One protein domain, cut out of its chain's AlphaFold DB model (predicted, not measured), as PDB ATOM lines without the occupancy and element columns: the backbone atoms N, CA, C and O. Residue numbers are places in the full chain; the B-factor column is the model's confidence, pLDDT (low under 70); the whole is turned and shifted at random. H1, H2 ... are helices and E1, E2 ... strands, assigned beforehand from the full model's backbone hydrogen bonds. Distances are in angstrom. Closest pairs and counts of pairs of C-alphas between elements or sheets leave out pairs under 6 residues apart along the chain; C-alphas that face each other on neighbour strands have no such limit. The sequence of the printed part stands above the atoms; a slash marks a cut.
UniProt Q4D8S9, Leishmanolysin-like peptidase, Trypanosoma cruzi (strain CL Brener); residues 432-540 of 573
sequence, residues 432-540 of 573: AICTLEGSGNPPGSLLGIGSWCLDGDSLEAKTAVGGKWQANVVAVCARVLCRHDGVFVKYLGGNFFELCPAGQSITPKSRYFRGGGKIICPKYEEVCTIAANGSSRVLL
ATOM      1  N   ALA A 432     -24.740  34.651  53.838       93.73
ATOM      2  CA  ALA A 432     -25.355  35.768  53.119       93.73
ATOM      3  C   ALA A 432     -25.436  35.489  51.612       93.73
ATOM      4  O   ALA A 432     -24.621  34.751  51.060       93.73
ATOM      5  N   ILE A 433     -26.366  36.162  50.938       92.47
ATOM      6  CA  ILE A 433     -26.355  36.326  49.482       92.47
ATOM      7  C   ILE A 433     -25.555  37.597  49.194       92.47
ATOM      8  O   ILE A 433     -25.950  38.683  49.620       92.47
ATOM      9  N   CYS A 434     -24.423  37.490  48.496       94.48
ATOM     10  CA  CYS A 434     -23.492  38.613  48.370       94.48
ATOM     11  C   CYS A 434     -24.117  39.824  47.668       94.48
ATOM     12  O   CYS A 434     -23.840  40.960  48.048       94.48
ATOM     13  N   THR A 435     -25.000  39.586  46.698       92.24
ATOM     14  CA  THR A 435     -25.686  40.622  45.915       92.24
ATOM     15  C   THR A 435     -26.793  41.351  46.682       92.24
ATOM     16  O   THR A 435     -27.209  42.430  46.259       92.24
ATOM     17  N   LEU A 436     -27.250  40.803  47.814       89.14
ATOM     18  CA  LEU A 436     -28.388  41.307  48.579       89.14
ATOM     19  C   LEU A 436     -27.936  41.923  49.906       89.14
ATOM     20  O   LEU A 436     -27.450  41.232  50.806       89.14
ATOM     21  N   GLU A 437     -28.147  43.230  50.045       88.44
ATOM     22  CA  GLU A 437     -27.930  43.934  51.308       88.44
ATOM     23  C   GLU A 437     -28.860  43.390  52.402       88.44
ATOM     24  O   GLU A 437     -30.025  43.090  52.159       88.44
ATOM     25  N   GLY A 438     -28.336  43.230  53.619       86.12
ATOM     26  CA  GLY A 438     -29.119  42.744  54.760       86.12
ATOM     27  C   GLY A 438     -29.452  41.247  54.748       86.12
ATOM     28  O   GLY A 438     -30.022  40.765  55.721       86.12
ATOM     29  N   SER A 439     -29.046  40.484  53.723       87.50
ATOM     30  CA  SER A 439     -29.238  39.020  53.669       87.50
ATOM     31  C   SER A 439     -28.483  38.246  54.760       87.50
ATOM     32  O   SER A 439     -28.741  37.070  54.998       87.50
ATOM     33  N   GLY A 440     -27.539  38.912  55.415       91.23
ATOM     34  CA  GLY A 440     -26.714  38.404  56.493       91.23
ATOM     35  C   GLY A 440     -25.611  39.407  56.805       91.23
ATOM     36  O   GLY A 440     -25.611  40.534  56.306       91.23
ATOM     37  N   ASN A 441     -24.658  39.017  57.646       92.74
ATOM     38  CA  ASN A 441     -23.533  39.888  57.995       92.74
ATOM     39  C   ASN A 441     -22.233  39.105  58.265       92.74
ATOM     40  O   ASN A 441     -21.676  39.204  59.365       92.74
ATOM     41  N   PRO A 442     -21.751  38.294  57.299       94.83
ATOM     42  CA  PRO A 442     -20.483  37.594  57.444       94.83
ATOM     43  C   PRO A 442     -19.315  38.584  57.647       94.83
ATOM     44  O   PRO A 442     -19.331  39.697  57.108       94.83
ATOM     45  N   PRO A 443     -18.286  38.227  58.435       95.94
ATOM     46  CA  PRO A 443     -17.133  39.097  58.667       95.94
ATOM     47  C   PRO A 443     -16.443  39.508  57.368       95.94
ATOM     48  O   PRO A 443     -16.387  38.736  56.418       95.94
ATOM     49  N   GLY A 444     -15.912  40.731  57.322       96.78
ATOM     50  CA  GLY A 444     -15.162  41.232  56.165       96.78
ATOM     51  C   GLY A 444     -15.989  41.425  54.888       96.78
ATOM     52  O   GLY A 444     -15.429  41.794  53.860       96.78
ATOM     53  N   SER A 445     -17.304  41.203  54.930       97.44
ATOM     54  CA  SER A 445     -18.125  41.137  53.724       97.44
ATOM     55  C   SER A 445     -18.782  42.472  53.378       97.44
ATOM     56  O   SER A 445     -19.455  43.091  54.200       97.44
ATOM     57  N   LEU A 446     -18.596  42.902  52.131       96.87
ATOM     58  CA  LEU A 446     -19.305  44.008  51.497       96.87
ATOM     59  C   LEU A 446     -20.444  43.439  50.644       96.87
ATOM     60  O   LEU A 446     -20.190  42.874  49.581       96.87
ATOM     61  N   LEU A 447     -21.683  43.593  51.107       94.69
ATOM     62  CA  LEU A 447     -22.885  43.138  50.399       94.69
ATOM     63  C   LEU A 447     -23.429  44.209  49.440       94.69
ATOM     64  O   LEU A 447     -23.104  45.393  49.567       94.69
ATOM     65  N   GLY A 448     -24.259  43.776  48.494       92.56
ATOM     66  CA  GLY A 448     -25.005  44.624  47.565       92.56
ATOM     67  C   GLY A 448     -24.681  44.358  46.094       92.56
ATOM     68  O   GLY A 448     -23.912  43.462  45.752       92.56
ATOM     69  N   ILE A 449     -25.274  45.155  45.205       91.37
ATOM     70  CA  ILE A 449     -25.187  44.958  43.750       91.37
ATOM     71  C   ILE A 449     -23.728  44.839  43.287       91.37
ATOM     72  O   ILE A 449     -22.879  45.681  43.596       91.37
ATOM     73  N   GLY A 450     -23.456  43.784  42.517       93.02
ATOM     74  CA  GLY A 450     -22.130  43.484  41.977       93.02
ATOM     75  C   GLY A 450     -21.155  42.869  42.980       93.02
ATOM     76  O   GLY A 450     -19.979  42.734  42.648       93.02
ATOM     77  N   SER A 451     -21.597  42.508  44.188       96.08
ATOM     78  CA  SER A 451     -20.786  41.743  45.135       96.08
ATOM     79  C   SER A 451     -20.833  40.242  44.877       96.08
ATOM     80  O   SER A 451     -21.898  39.665  44.680       96.08
ATOM     81  N   TRP A 452     -19.661  39.619  44.963       96.62
ATOM     82  CA  TRP A 452     -19.426  38.187  44.803       96.62
ATOM     83  C   TRP A 452     -18.642  37.653  45.997       96.62
ATOM     84  O   TRP A 452     -17.927  38.403  46.666       96.62
ATOM     85  N   CYS A 453     -18.768  36.361  46.255       97.76
ATOM     86  CA  CYS A 453     -18.016  35.654  47.273       97.76
ATOM     87  C   CYS A 453     -16.616  35.308  46.773       97.76
ATOM     88  O   CYS A 453     -16.459  34.681  45.725       97.76
ATOM     89  N   LEU A 454     -15.610  35.687  47.552       98.28
ATOM     90  CA  LEU A 454     -14.203  35.404  47.306       98.28
ATOM     91  C   LEU A 454     -13.634  34.580  48.460       98.28
ATOM     92  O   LEU A 454     -13.951  34.837  49.627       98.28
ATOM     93  N   ASP A 455     -12.769  33.622  48.133       97.88
ATOM     94  CA  ASP A 455     -12.108  32.797  49.141       97.88
ATOM     95  C   ASP A 455     -11.098  33.629  49.945       97.88
ATOM     96  O   ASP A 455     -10.413  34.518  49.431       97.88
ATOM     97  N   GLY A 456     -11.007  33.324  51.232       97.65
ATOM     98  CA  GLY A 456     -10.070  33.915  52.173       97.65
ATOM     99  C   GLY A 456      -9.003  32.917  52.601       97.65
ATOM    100  O   GLY A 456      -9.291  31.743  52.821       97.65
ATOM    101  N   ASP A 457      -7.780  33.400  52.783       97.24
ATOM    102  CA  ASP A 457      -6.686  32.660  53.402       97.24
ATOM    103  C   ASP A 457      -6.247  33.392  54.667       97.24
ATOM    104  O   ASP A 457      -5.746  34.521  54.615       97.24
ATOM    105  N   SER A 458      -6.452  32.735  55.809       95.92
ATOM    106  CA  SER A 458      -5.973  33.202  57.110       95.92
ATOM    107  C   SER A 458      -6.425  34.639  57.439       95.92
ATOM    108  O   SER A 458      -5.706  35.395  58.092       95.92
ATOM    109  N   LEU A 459      -7.609  35.057  56.959       97.46
ATOM    110  CA  LEU A 459      -8.151  36.393  57.225       97.46
ATOM    111  C   LEU A 459      -8.590  36.507  58.681       97.46
ATOM    112  O   LEU A 459      -9.281  35.638  59.217       97.46
ATOM    113  N   GLU A 460      -8.265  37.645  59.286       97.45
ATOM    114  CA  GLU A 460      -8.901  38.089  60.513       97.45
ATOM    115  C   GLU A 460      -9.765  39.313  60.213       97.45
ATOM    116  O   GLU A 460      -9.257  40.365  59.815       97.45
ATOM    117  N   ALA A 461     -11.079  39.176  60.387       97.43
ATOM    118  CA  ALA A 461     -12.036  40.198  59.991       97.43
ATOM    119  C   ALA A 461     -13.150  40.396  61.021       97.43
ATOM    120  O   ALA A 461     -13.431  39.536  61.855       97.43
ATOM    121  N   LYS A 462     -13.811  41.552  60.951       96.63
ATOM    122  CA  LYS A 462     -15.050  41.838  61.687       96.63
ATOM    123  C   LYS A 462     -16.162  42.242  60.726       96.63
ATOM    124  O   LYS A 462     -15.911  42.597  59.576       96.63
ATOM    125  N   THR A 463     -17.394  42.192  61.205       95.76
ATOM    126  CA  THR A 463     -18.599  42.493  60.423       95.76
ATOM    127  C   THR A 463     -18.765  43.996  60.145       95.76
ATOM    128  O   THR A 463     -18.143  44.839  60.803       95.76
ATOM    129  N   ALA A 464     -19.623  44.351  59.178       91.02
ATOM    130  CA  ALA A 464     -19.845  45.741  58.766       91.02
ATOM    131  C   ALA A 464     -20.486  46.599  59.871       91.02
ATOM    132  O   ALA A 464     -20.042  47.724  60.115       91.02
ATOM    133  N   VAL A 465     -21.464  46.035  60.591       88.02
ATOM    134  CA  VAL A 465     -22.164  46.687  61.721       88.02
ATOM    135  C   VAL A 465     -21.318  46.774  63.000       88.02
ATOM    136  O   VAL A 465     -21.747  47.353  63.993       88.02
ATOM    137  N   GLY A 466     -20.103  46.217  62.986       79.45
ATOM    138  CA  GLY A 466     -19.263  46.073  64.170       79.45
ATOM    139  C   GLY A 466     -19.503  44.754  64.905       79.45
ATOM    140  O   GLY A 466     -20.536  44.102  64.774       79.45
ATOM    141  N   GLY A 467     -18.497  44.327  65.665       82.73
ATOM    142  CA  GLY A 467     -18.507  43.037  66.342       82.73
ATOM    143  C   GLY A 467     -17.111  42.593  66.763       82.73
ATOM    144  O   GLY A 467     -16.129  43.327  66.607       82.73
ATOM    145  N   LYS A 468     -17.038  41.375  67.307       92.02
ATOM    146  CA  LYS A 468     -15.776  40.721  67.667       92.02
ATOM    147  C   LYS A 468     -14.970  40.401  66.407       92.02
ATOM    148  O   LYS A 468     -15.540  40.095  65.361       92.02
ATOM    149  N   TRP A 469     -13.650  40.459  66.533       95.52
ATOM    150  CA  TRP A 469     -12.746  39.936  65.515       95.52
ATOM    151  C   TRP A 469     -12.910  38.421  65.417       95.52
ATOM    152  O   TRP A 469     -12.961  37.739  66.442       95.52
ATOM    153  N   GLN A 470     -13.008  37.921  64.193       95.26
ATOM    154  CA  GLN A 470     -13.033  36.500  63.887       95.26
ATOM    155  C   GLN A 470     -11.768  36.160  63.107       95.26
ATOM    156  O   GLN A 470     -11.468  36.811  62.107       95.26
ATOM    157  N   ALA A 471     -11.022  35.174  63.598       95.00
ATOM    158  CA  ALA A 471      -9.859  34.619  62.918       95.00
ATOM    159  C   ALA A 471     -10.282  33.498  61.959       95.00
ATOM    160  O   ALA A 471     -11.354  32.917  62.126       95.00
ATOM    161  N   ASN A 472      -9.417  33.172  60.997       94.35
ATOM    162  CA  ASN A 472      -9.625  32.110  60.006       94.35
ATOM    163  C   ASN A 472     -10.923  32.277  59.199       94.35
ATOM    164  O   ASN A 472     -11.645  31.315  58.945       94.35
ATOM    165  N   VAL A 473     -11.227  33.511  58.795       96.50
ATOM    166  CA  VAL A 473     -12.329  33.790  57.871       96.50
ATOM    167  C   VAL A 473     -11.914  33.310  56.477       96.50
ATOM    168  O   VAL A 473     -10.958  33.816  55.897       96.50
ATOM    169  N   VAL A 474     -12.619  32.311  55.949       97.15
ATOM    170  CA  VAL A 474     -12.271  31.645  54.677       97.15
ATOM    171  C   VAL A 474     -13.127  32.090  53.491       97.15
ATOM    172  O   VAL A 474     -12.913  31.615  52.380       97.15
ATOM    173  N   ALA A 475     -14.081  32.998  53.696       98.01
ATOM    174  CA  ALA A 475     -14.893  33.572  52.629       98.01
ATOM    175  C   ALA A 475     -15.368  34.982  52.990       98.01
ATOM    176  O   ALA A 475     -15.739  35.245  54.137       98.01
ATOM    177  N   VAL A 476     -15.372  35.880  52.004       98.04
ATOM    178  CA  VAL A 476     -15.866  37.257  52.135       98.04
ATOM    179  C   VAL A 476     -16.610  37.691  50.876       98.04
ATOM    180  O   VAL A 476     -16.210  37.342  49.769       98.04
ATOM    181  N   CYS A 477     -17.664  38.494  51.016       98.05
ATOM    182  CA  CYS A 477     -18.260  39.165  49.860       98.05
ATOM    183  C   CYS A 477     -17.479  40.443  49.529       98.05
ATOM    184  O   CYS A 477     -17.138  41.224  50.422       98.05
ATOM    185  N   ALA A 478     -17.235  40.698  48.250       98.15
ATOM    186  CA  ALA A 478     -16.611  41.925  47.771       98.15
ATOM    187  C   ALA A 478     -17.209  42.341  46.427       98.15
ATOM    188  O   ALA A 478     -17.578  41.489  45.622       98.15
ATOM    189  N   ARG A 479     -17.277  43.652  46.159       97.59
ATOM    190  CA  ARG A 479     -17.735  44.148  44.856       97.59
ATOM    191  C   ARG A 479     -16.708  43.810  43.792       97.59
ATOM    192  O   ARG A 479     -15.525  44.107  43.967       97.59
ATOM    193  N   VAL A 480     -17.176  43.254  42.686       96.99
ATOM    194  CA  VAL A 480     -16.355  42.897  41.536       96.99
ATOM    195  C   VAL A 480     -16.682  43.821  40.372       96.99
ATOM    196  O   VAL A 480     -17.840  44.022  40.005       96.99
ATOM    197  N   LEU A 481     -15.636  44.374  39.770       95.22
ATOM    198  CA  LEU A 481     -15.694  45.090  38.509       95.22
ATOM    199  C   LEU A 481     -14.886  44.308  37.476       95.22
ATOM    200  O   LEU A 481     -13.676  44.146  37.603       95.22
ATOM    201  N   CYS A 482     -15.572  43.847  36.438       92.93
ATOM    202  CA  CYS A 482     -14.986  43.063  35.360       92.93
ATOM    203  C   CYS A 482     -14.712  43.949  34.144       92.93
ATOM    204  O   CYS A 482     -15.643  44.562  33.603       92.93
ATOM    205  N   ARG A 483     -13.456  43.977  33.705       87.57
ATOM    206  CA  ARG A 483     -12.984  44.655  32.492       87.57
ATOM    207  C   ARG A 483     -12.199  43.664  31.629       87.57
ATOM    208  O   ARG A 483     -11.816  42.604  32.111       87.57
ATOM    209  N   HIS A 484     -11.951  43.998  30.362       77.60
ATOM    210  CA  HIS A 484     -11.196  43.123  29.451       77.60
ATOM    211  C   HIS A 484      -9.797  42.747  29.980       77.60
ATOM    212  O   HIS A 484      -9.294  41.679  29.654       77.60
ATOM    213  N   ASP A 485      -9.188  43.605  30.802       74.63
ATOM    214  CA  ASP A 485      -7.866  43.435  31.411       74.63
ATOM    215  C   ASP A 485      -7.875  42.661  32.744       74.63
ATOM    216  O   ASP A 485      -6.808  42.394  33.297       74.63
ATOM    217  N   GLY A 486      -9.044  42.255  33.253       89.78
ATOM    218  CA  GLY A 486      -9.140  41.353  34.397       89.78
ATOM    219  C   GLY A 486     -10.244  41.678  35.401       89.78
ATOM    220  O   GLY A 486     -11.212  42.396  35.131       89.78
ATOM    221  N   VAL A 487     -10.086  41.087  36.586       96.30
ATOM    222  CA  VAL A 487     -11.008  41.206  37.718       96.30
ATOM    223  C   VAL A 487     -10.484  42.266  38.677       96.30
ATOM    224  O   VAL A 487      -9.345  42.186  39.136       96.30
ATOM    225  N   PHE A 488     -11.327  43.236  39.018       97.21
ATOM    226  CA  PHE A 488     -11.027  44.231  40.037       97.21
ATOM    227  C   PHE A 488     -11.961  44.069  41.232       97.21
ATOM    228  O   PHE A 488     -13.169  43.907  41.065       97.21
ATOM    229  N   VAL A 489     -11.414  44.147  42.440       97.96
ATOM    230  CA  VAL A 489     -12.119  43.842  43.687       97.96
ATOM    231  C   VAL A 489     -12.127  45.058  44.601       97.96
ATOM    232  O   VAL A 489     -11.104  45.702  44.818       97.96
ATOM    233  N   LYS A 490     -13.290  45.354  45.183       98.10
ATOM    234  CA  LYS A 490     -13.452  46.308  46.282       98.10
ATOM    235  C   LYS A 490     -14.036  45.580  47.491       98.10
ATOM    236  O   LYS A 490     -15.213  45.226  47.508       98.10
ATOM    237  N   TYR A 491     -13.202  45.359  48.501       97.87
ATOM    238  CA  TYR A 491     -13.570  44.713  49.764       97.87
ATOM    239  C   TYR A 491     -14.163  45.711  50.775       97.87
ATOM    240  O   TYR A 491     -14.140  46.930  50.575       97.87
ATOM    241  N   LEU A 492     -14.694  45.199  51.890       97.19
ATOM    242  CA  LEU A 492     -15.310  46.009  52.943       97.19
ATOM    243  C   LEU A 492     -14.339  47.055  53.514       97.19
ATOM    244  O   LEU A 492     -13.261  46.737  54.021       97.19
ATOM    245  N   GLY A 493     -14.742  48.325  53.453       96.28
ATOM    246  CA  GLY A 493     -13.927  49.464  53.879       96.28
ATOM    247  C   GLY A 493     -12.765  49.813  52.941       96.28
ATOM    248  O   GLY A 493     -11.990  50.703  53.279       96.28
ATOM    249  N   GLY A 494     -12.631  49.138  51.794       96.25
ATOM    250  CA  GLY A 494     -11.731  49.551  50.720       96.25
ATOM    251  C   GLY A 494     -12.267  50.796  50.008       96.25
ATOM    252  O   GLY A 494     -13.474  50.938  49.798       96.25
ATOM    253  N   ASN A 495     -11.374  51.712  49.628       93.99
ATOM    254  CA  ASN A 495     -11.758  52.983  49.000       93.99
ATOM    255  C   ASN A 495     -12.002  52.838  47.489       93.99
ATOM    256  O   ASN A 495     -12.960  53.401  46.955       93.99
ATOM    257  N   PHE A 496     -11.172  52.046  46.812       95.72
ATOM    258  CA  PHE A 496     -11.157  51.874  45.361       95.72
ATOM    259  C   PHE A 496     -11.180  50.390  44.975       95.72
ATOM    260  O   PHE A 496     -11.068  49.511  45.826       95.72
ATOM    261  N   PHE A 497     -11.387  50.132  43.686       96.94
ATOM    262  CA  PHE A 497     -11.256  48.804  43.099       96.94
ATOM    263  C   PHE A 497      -9.774  48.499  42.843       96.94
ATOM    264  O   PHE A 497      -9.099  49.267  42.159       96.94
ATOM    265  N   GLU A 498      -9.279  47.390  43.382       95.98
ATOM    266  CA  GLU A 498      -7.902  46.909  43.224       95.98
ATOM    267  C   GLU A 498      -7.853  45.782  42.190       95.98
ATOM    268  O   GLU A 498      -8.747  44.939  42.160       95.98
ATOM    269  N   LEU A 499      -6.821  45.745  41.342       96.29
ATOM    270  CA  LEU A 499      -6.617  44.625  40.420       96.29
ATOM    271  C   LEU A 499      -6.384  43.338  41.224       96.29
ATOM    272  O   LEU A 499      -5.528  43.308  42.105       96.29
ATOM    273  N   CYS A 500      -7.118  42.277  40.892       96.88
ATOM    274  CA  CYS A 500      -7.022  40.967  41.529       96.88
ATOM    275  C   CYS A 500      -6.729  39.899  40.458       96.88
ATOM    276  O   CYS A 500      -7.659  39.294  39.916       96.88
ATOM    277  N   PRO A 501      -5.453  39.683  40.086       95.44
ATOM    278  CA  PRO A 501      -5.096  38.737  39.032       95.44
ATOM    279  C   PRO A 501      -5.404  37.293  39.439       95.44
ATOM    280  O   PRO A 501      -5.052  36.871  40.540       95.44
ATOM    281  N   ALA A 502      -6.008  36.516  38.539       94.35
ATOM    282  CA  ALA A 502      -6.339  35.114  38.793       94.35
ATOM    283  C   ALA A 502      -5.106  34.303  39.240       94.35
ATOM    284  O   ALA A 502      -4.016  34.448  38.683       94.35
ATOM    285  N   GLY A 503      -5.279  33.452  40.256       91.40
ATOM    286  CA  GLY A 503      -4.193  32.656  40.846       91.40
ATOM    287  C   GLY A 503      -3.274  33.427  41.800       91.40
ATOM    288  O   GLY A 503      -2.377  32.830  42.393       91.40
ATOM    289  N   GLN A 504      -3.491  34.732  41.977       97.29
ATOM    290  CA  GLN A 504      -2.834  35.537  43.003       97.29
ATOM    291  C   GLN A 504      -3.784  35.814  44.176       97.29
ATOM    292  O   GLN A 504      -4.867  35.240  44.302       97.29
ATOM    293  N   SER A 505      -3.352  36.700  45.066       97.84
ATOM    294  CA  SER A 505      -4.103  37.103  46.245       97.84
ATOM    295  C   SER A 505      -3.795  38.552  46.598       97.84
ATOM    296  O   SER A 505      -2.651  38.983  46.432       97.84
ATOM    297  N   ILE A 506      -4.762  39.262  47.169       97.35
ATOM    298  CA  ILE A 506      -4.588  40.625  47.682       97.35
ATOM    299  C   ILE A 506      -4.699  40.645  49.207       97.35
ATOM    300  O   ILE A 506      -5.440  39.864  49.801       97.35
ATOM    301  N   THR A 507      -3.983  41.556  49.861       97.67
ATOM    302  CA  THR A 507      -4.114  41.785  51.307       97.67
ATOM    303  C   THR A 507      -5.033  42.988  51.531       97.67
ATOM    304  O   THR A 507      -4.613  44.108  51.230       97.67
ATOM    305  N   PRO A 508      -6.259  42.802  52.054       97.38
ATOM    306  CA  PRO A 508      -7.199  43.901  52.236       97.38
ATOM    307  C   PRO A 508      -6.706  44.888  53.302       97.38
ATOM    308  O   PRO A 508      -6.433  44.520  54.445       97.38
ATOM    309  N   LYS A 509      -6.616  46.172  52.940       94.82
ATOM    310  CA  LYS A 509      -6.146  47.262  53.809       94.82
ATOM    311  C   LYS A 509      -7.319  48.133  54.248       94.82
ATOM    312  O   LYS A 509      -7.568  49.197  53.689       94.82
ATOM    313  N   SER A 510      -8.053  47.695  55.270       95.59
ATOM    314  CA  SER A 510      -9.119  48.505  55.873       95.59
ATOM    315  C   SER A 510      -9.271  48.253  57.370       95.59
ATOM    316  O   SER A 510      -8.771  47.274  57.914       95.59
ATOM    317  N   ARG A 511     -10.048  49.108  58.048       95.37
ATOM    318  CA  ARG A 511     -10.397  48.973  59.477       95.37
ATOM    319  C   ARG A 511     -11.184  47.701  59.837       95.37
ATOM    320  O   ARG A 511     -11.500  47.516  61.017       95.37
ATOM    321  N   TYR A 512     -11.578  46.897  58.849       96.94
ATOM    322  CA  TYR A 512     -12.349  45.661  59.017       96.94
ATOM    323  C   TYR A 512     -11.498  44.396  58.917       96.94
ATOM    324  O   TYR A 512     -12.007  43.330  59.252       96.94
ATOM    325  N   PHE A 513     -10.229  44.521  58.523       97.27
ATOM    326  CA  PHE A 513      -9.280  43.419  58.382       97.27
ATOM    327  C   PHE A 513      -8.023  43.683  59.217       97.27
ATOM    328  O   PHE A 513      -7.599  44.830  59.367       97.27
ATOM    329  N   ARG A 514      -7.425  42.628  59.776       95.28
ATOM    330  CA  ARG A 514      -6.110  42.682  60.436       95.28
ATOM    331  C   ARG A 514      -5.358  41.359  60.259       95.28
ATOM    332  O   ARG A 514      -5.837  40.453  59.587       95.28
ATOM    333  N   GLY A 515      -4.143  41.275  60.799       92.10
ATOM    334  CA  GLY A 515      -3.344  40.042  60.796       92.10
ATOM    335  C   GLY A 515      -2.646  39.699  59.472       92.10
ATOM    336  O   GLY A 515      -1.829  38.790  59.450       92.10
ATOM    337  N   GLY A 516      -2.903  40.437  58.387       93.67
ATOM    338  CA  GLY A 516      -2.208  40.248  57.106       93.67
ATOM    339  C   GLY A 516      -2.707  39.072  56.260       93.67
ATOM    340  O   GLY A 516      -2.054  38.728  55.274       93.67
ATOM    341  N   GLY A 517      -3.856  38.484  56.610       97.11
ATOM    342  CA  GLY A 517      -4.532  37.488  55.778       97.11
ATOM    343  C   GLY A 517      -4.887  38.019  54.388       97.11
ATOM    344  O   GLY A 517      -4.818  39.221  54.113       97.11
ATOM    345  N   LYS A 518      -5.262  37.110  53.493       98.16
ATOM    346  CA  LYS A 518      -5.372  37.380  52.058       98.16
ATOM    347  C   LYS A 518      -6.754  37.031  51.515       98.16
ATOM    348  O   LYS A 518      -7.374  36.072  51.954       98.16
ATOM    349  N   ILE A 519      -7.214  37.803  50.538       98.33
ATOM    350  CA  ILE A 519      -8.342  37.454  49.670       98.33
ATOM    351  C   ILE A 519      -7.750  36.817  48.414       98.33
ATOM    352  O   ILE A 519      -6.880  37.411  47.772       98.33
ATOM    353  N   ILE A 520      -8.196  35.613  48.079       98.09
ATOM    354  CA  ILE A 520      -7.762  34.871  46.896       98.09
ATOM    355  C   ILE A 520      -8.511  35.417  45.679       98.09
ATOM    356  O   ILE A 520      -9.729  35.595  45.705       98.09
ATOM    357  N   CYS A 521      -7.775  35.706  44.608       98.01
ATOM    358  CA  CYS A 521      -8.358  36.263  43.397       98.01
ATOM    359  C   CYS A 521      -9.033  35.172  42.554       98.01
ATOM    360  O   CYS A 521      -8.377  34.175  42.225       98.01
ATOM    361  N   PRO A 522     -10.307  35.359  42.162       95.92
ATOM    362  CA  PRO A 522     -11.041  34.374  41.383       95.92
ATOM    363  C   PRO A 522     -10.565  34.372  39.929       95.92
ATOM    364  O   PRO A 522      -9.941  35.325  39.442       95.92
ATOM    365  N   LYS A 523     -10.906  33.318  39.193       93.23
ATOM    366  CA  LYS A 523     -10.827  33.340  37.734       93.23
ATOM    367  C   LYS A 523     -11.874  34.300  37.182       93.23
ATOM    368  O   LYS A 523     -12.950  34.475  37.748       93.23
ATOM    369  N   TYR A 524     -11.581  34.873  36.018       91.74
ATOM    370  CA  TYR A 524     -12.507  35.772  35.333       91.74
ATOM    371  C   TYR A 524     -13.878  35.111  35.099       91.74
ATOM    372  O   TYR A 524     -14.906  35.686  35.431       91.74
ATOM    373  N   GLU A 525     -13.903  33.875  34.600       89.14
ATOM    374  CA  GLU A 525     -15.141  33.136  34.298       89.14
ATOM    375  C   GLU A 525     -16.044  32.879  35.520       89.14
ATOM    376  O   GLU A 525     -17.265  32.805  35.366       89.14
ATOM    377  N   GLU A 526     -15.483  32.824  36.734       91.96
ATOM    378  CA  GLU A 526     -16.242  32.565  37.965       91.96
ATOM    379  C   GLU A 526     -17.125  33.753  38.378       91.96
ATOM    380  O   GLU A 526     -18.204  33.543  38.923       91.96
ATOM    381  N   VAL A 527     -16.688  34.991  38.106       94.06
ATOM    382  CA  VAL A 527     -17.345  36.226  38.594       94.06
ATOM    383  C   VAL A 527     -17.690  37.235  37.493       94.06
ATOM    384  O   VAL A 527     -18.312  38.260  37.761       94.06
ATOM    385  N   CYS A 528     -17.287  36.970  36.247       92.62
ATOM    386  CA  CYS A 528     -17.473  37.878  35.113       92.62
ATOM    387  C   CYS A 528     -18.259  37.274  33.946       92.62
ATOM    388  O   CYS A 528     -18.346  37.915  32.903       92.62
ATOM    389  N   THR A 529     -18.840  36.080  34.095       92.27
ATOM    390  CA  THR A 529     -19.758  35.505  33.090       92.27
ATOM    391  C   THR A 529     -21.133  36.174  33.142       92.27
ATOM    392  O   THR A 529     -21.728  36.466  32.105       92.27
ATOM    393  N   ILE A 530     -21.619  36.469  34.351       92.75
ATOM    394  CA  ILE A 530     -22.911  37.109  34.603       92.75
ATOM    395  C   ILE A 530     -22.645  38.520  35.133       92.75
ATOM    396  O   ILE A 530     -21.848  38.710  36.048       92.75
ATOM    397  N   ALA A 531     -23.271  39.533  34.543       92.24
ATOM    398  CA  ALA A 531     -23.178  40.901  35.035       92.24
ATOM    399  C   ALA A 531     -24.059  41.118  36.278       92.24
ATOM    400  O   ALA A 531     -24.973  40.351  36.561       92.24
ATOM    401  N   ALA A 532     -23.835  42.222  36.993       91.74
ATOM    402  CA  ALA A 532     -24.565  42.547  38.223       91.74
ATOM    403  C   ALA A 532     -26.090  42.721  38.046       91.74
ATOM    404  O   ALA A 532     -26.826  42.594  39.021       91.74
ATOM    405  N   ASN A 533     -26.555  42.987  36.822       91.40
ATOM    406  CA  ASN A 533     -27.974  43.051  36.453       91.40
ATOM    407  C   ASN A 533     -28.529  41.715  35.925       91.40
ATOM    408  O   ASN A 533     -29.684  41.637  35.518       91.40
ATOM    409  N   GLY A 534     -27.710  40.661  35.865       92.66
ATOM    410  CA  GLY A 534     -28.084  39.357  35.318       92.66
ATOM    411  C   GLY A 534     -27.841  39.191  33.826       92.66
ATOM    412  O   GLY A 534     -27.946  38.066  33.349       92.66
ATOM    413  N   SER A 535     -27.455  40.234  33.088       92.03
ATOM    414  CA  SER A 535     -27.100  40.077  31.671       92.03
ATOM    415  C   SER A 535     -25.885  39.170  31.493       92.03
ATOM    416  O   SER A 535     -25.048  39.020  32.391       92.03
ATOM    417  N   SER A 536     -25.816  38.518  30.338       91.57
ATOM    418  CA  SER A 536     -24.661  37.708  29.982       91.57
ATOM    419  C   SER A 536     -23.506  38.593  29.531       91.57
ATOM    420  O   SER A 536     -23.710  39.603  28.864       91.57
ATOM    421  N   ARG A 537     -22.279  38.192  29.863       88.40
ATOM    422  CA  ARG A 537     -21.047  38.768  29.305       88.40
ATOM    423  C   ARG A 537     -20.387  37.852  28.275       88.40
ATOM    424  O   ARG A 537     -19.286  38.158  27.818       88.40
ATOM    425  N   VAL A 538     -21.032  36.742  27.913       80.47
ATOM    426  CA  VAL A 538     -20.620  35.942  26.758       80.47
ATOM    427  C   VAL A 538     -20.896  36.771  25.512       80.47
ATOM    428  O   VAL A 538     -22.044  37.052  25.181       80.47
ATOM    429  N   LEU A 539     -19.824  37.213  24.866       62.95
ATOM    430  CA  LEU A 539     -19.884  37.939  23.607       62.95
ATOM    431  C   LEU A 539     -19.697  36.948  22.462       62.95
ATOM    432  O   LEU A 539     -18.879  36.032  22.567       62.95
ATOM    433  N   LEU A 540     -20.379  37.189  21.342       51.16
ATOM    434  CA  LEU A 540     -19.976  36.609  20.067       51.16
ATOM    435  C   LEU A 540     -18.546  37.076  19.786       51.16
ATOM    436  O   LEU A 540     -18.321  38.245  19.476       51.16
TER     437      LEU A 540
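AT A GLANCE: This is residues 432 to 540 of the 573 residues of the protein "Leishmanolysin-like peptidase" of Trypanosoma cruzi (strain CL Brener) (UniProt Q4D8S9). With little regular structure, the model is a sheet curled like part of a barrel, order E3 E2 E1 E4, antiparallel, with small H1 over E3 and long loops. Strands E1 to E4 precede H1; 38 of 109 printed residues are in named elements, mostly strand. It is compact, radius of gyration of the C-alphas 13.3 A, spanning 48 by 29 by 22 A.

IN THESE COORDINATES: E2, residues 470 to 483, measures 32.4 A from C-alpha 470 at (-13.033, 36.500, 63.887). E1, 451 to 461, measures 17.3 A and bends by 120 degrees at 458. E3 is 486 to 490, E4 518 to 520, H1 524 to 528, ending at (-17.473, 37.878, 35.113).

HOW THE PARTS SIT: Hairpin E1 and E2 has N 454 and O 476 at 2.8 A; hairpin E2 and E3, N 481 and O 488 at 2.8 A. E1, E2 and E3 form a meander, successive antiparallel neighbours; E4 beside E1, N 457 and O 518 at 2.8 A, completes a Greek key. H1, its O i to N i+4 pair within hydrogen-bond range, is on the sheet, height 7.0 A, only just over E3 with 3 C-alphas.

THE WHOLE: The C-alphas of Lys 468 and Leu 540 are farthest apart, 48.0 A. The printed part has no cut; the link E3 to E4 is long, 27 residues. Residues 539 to 540 have pLDDT under 70.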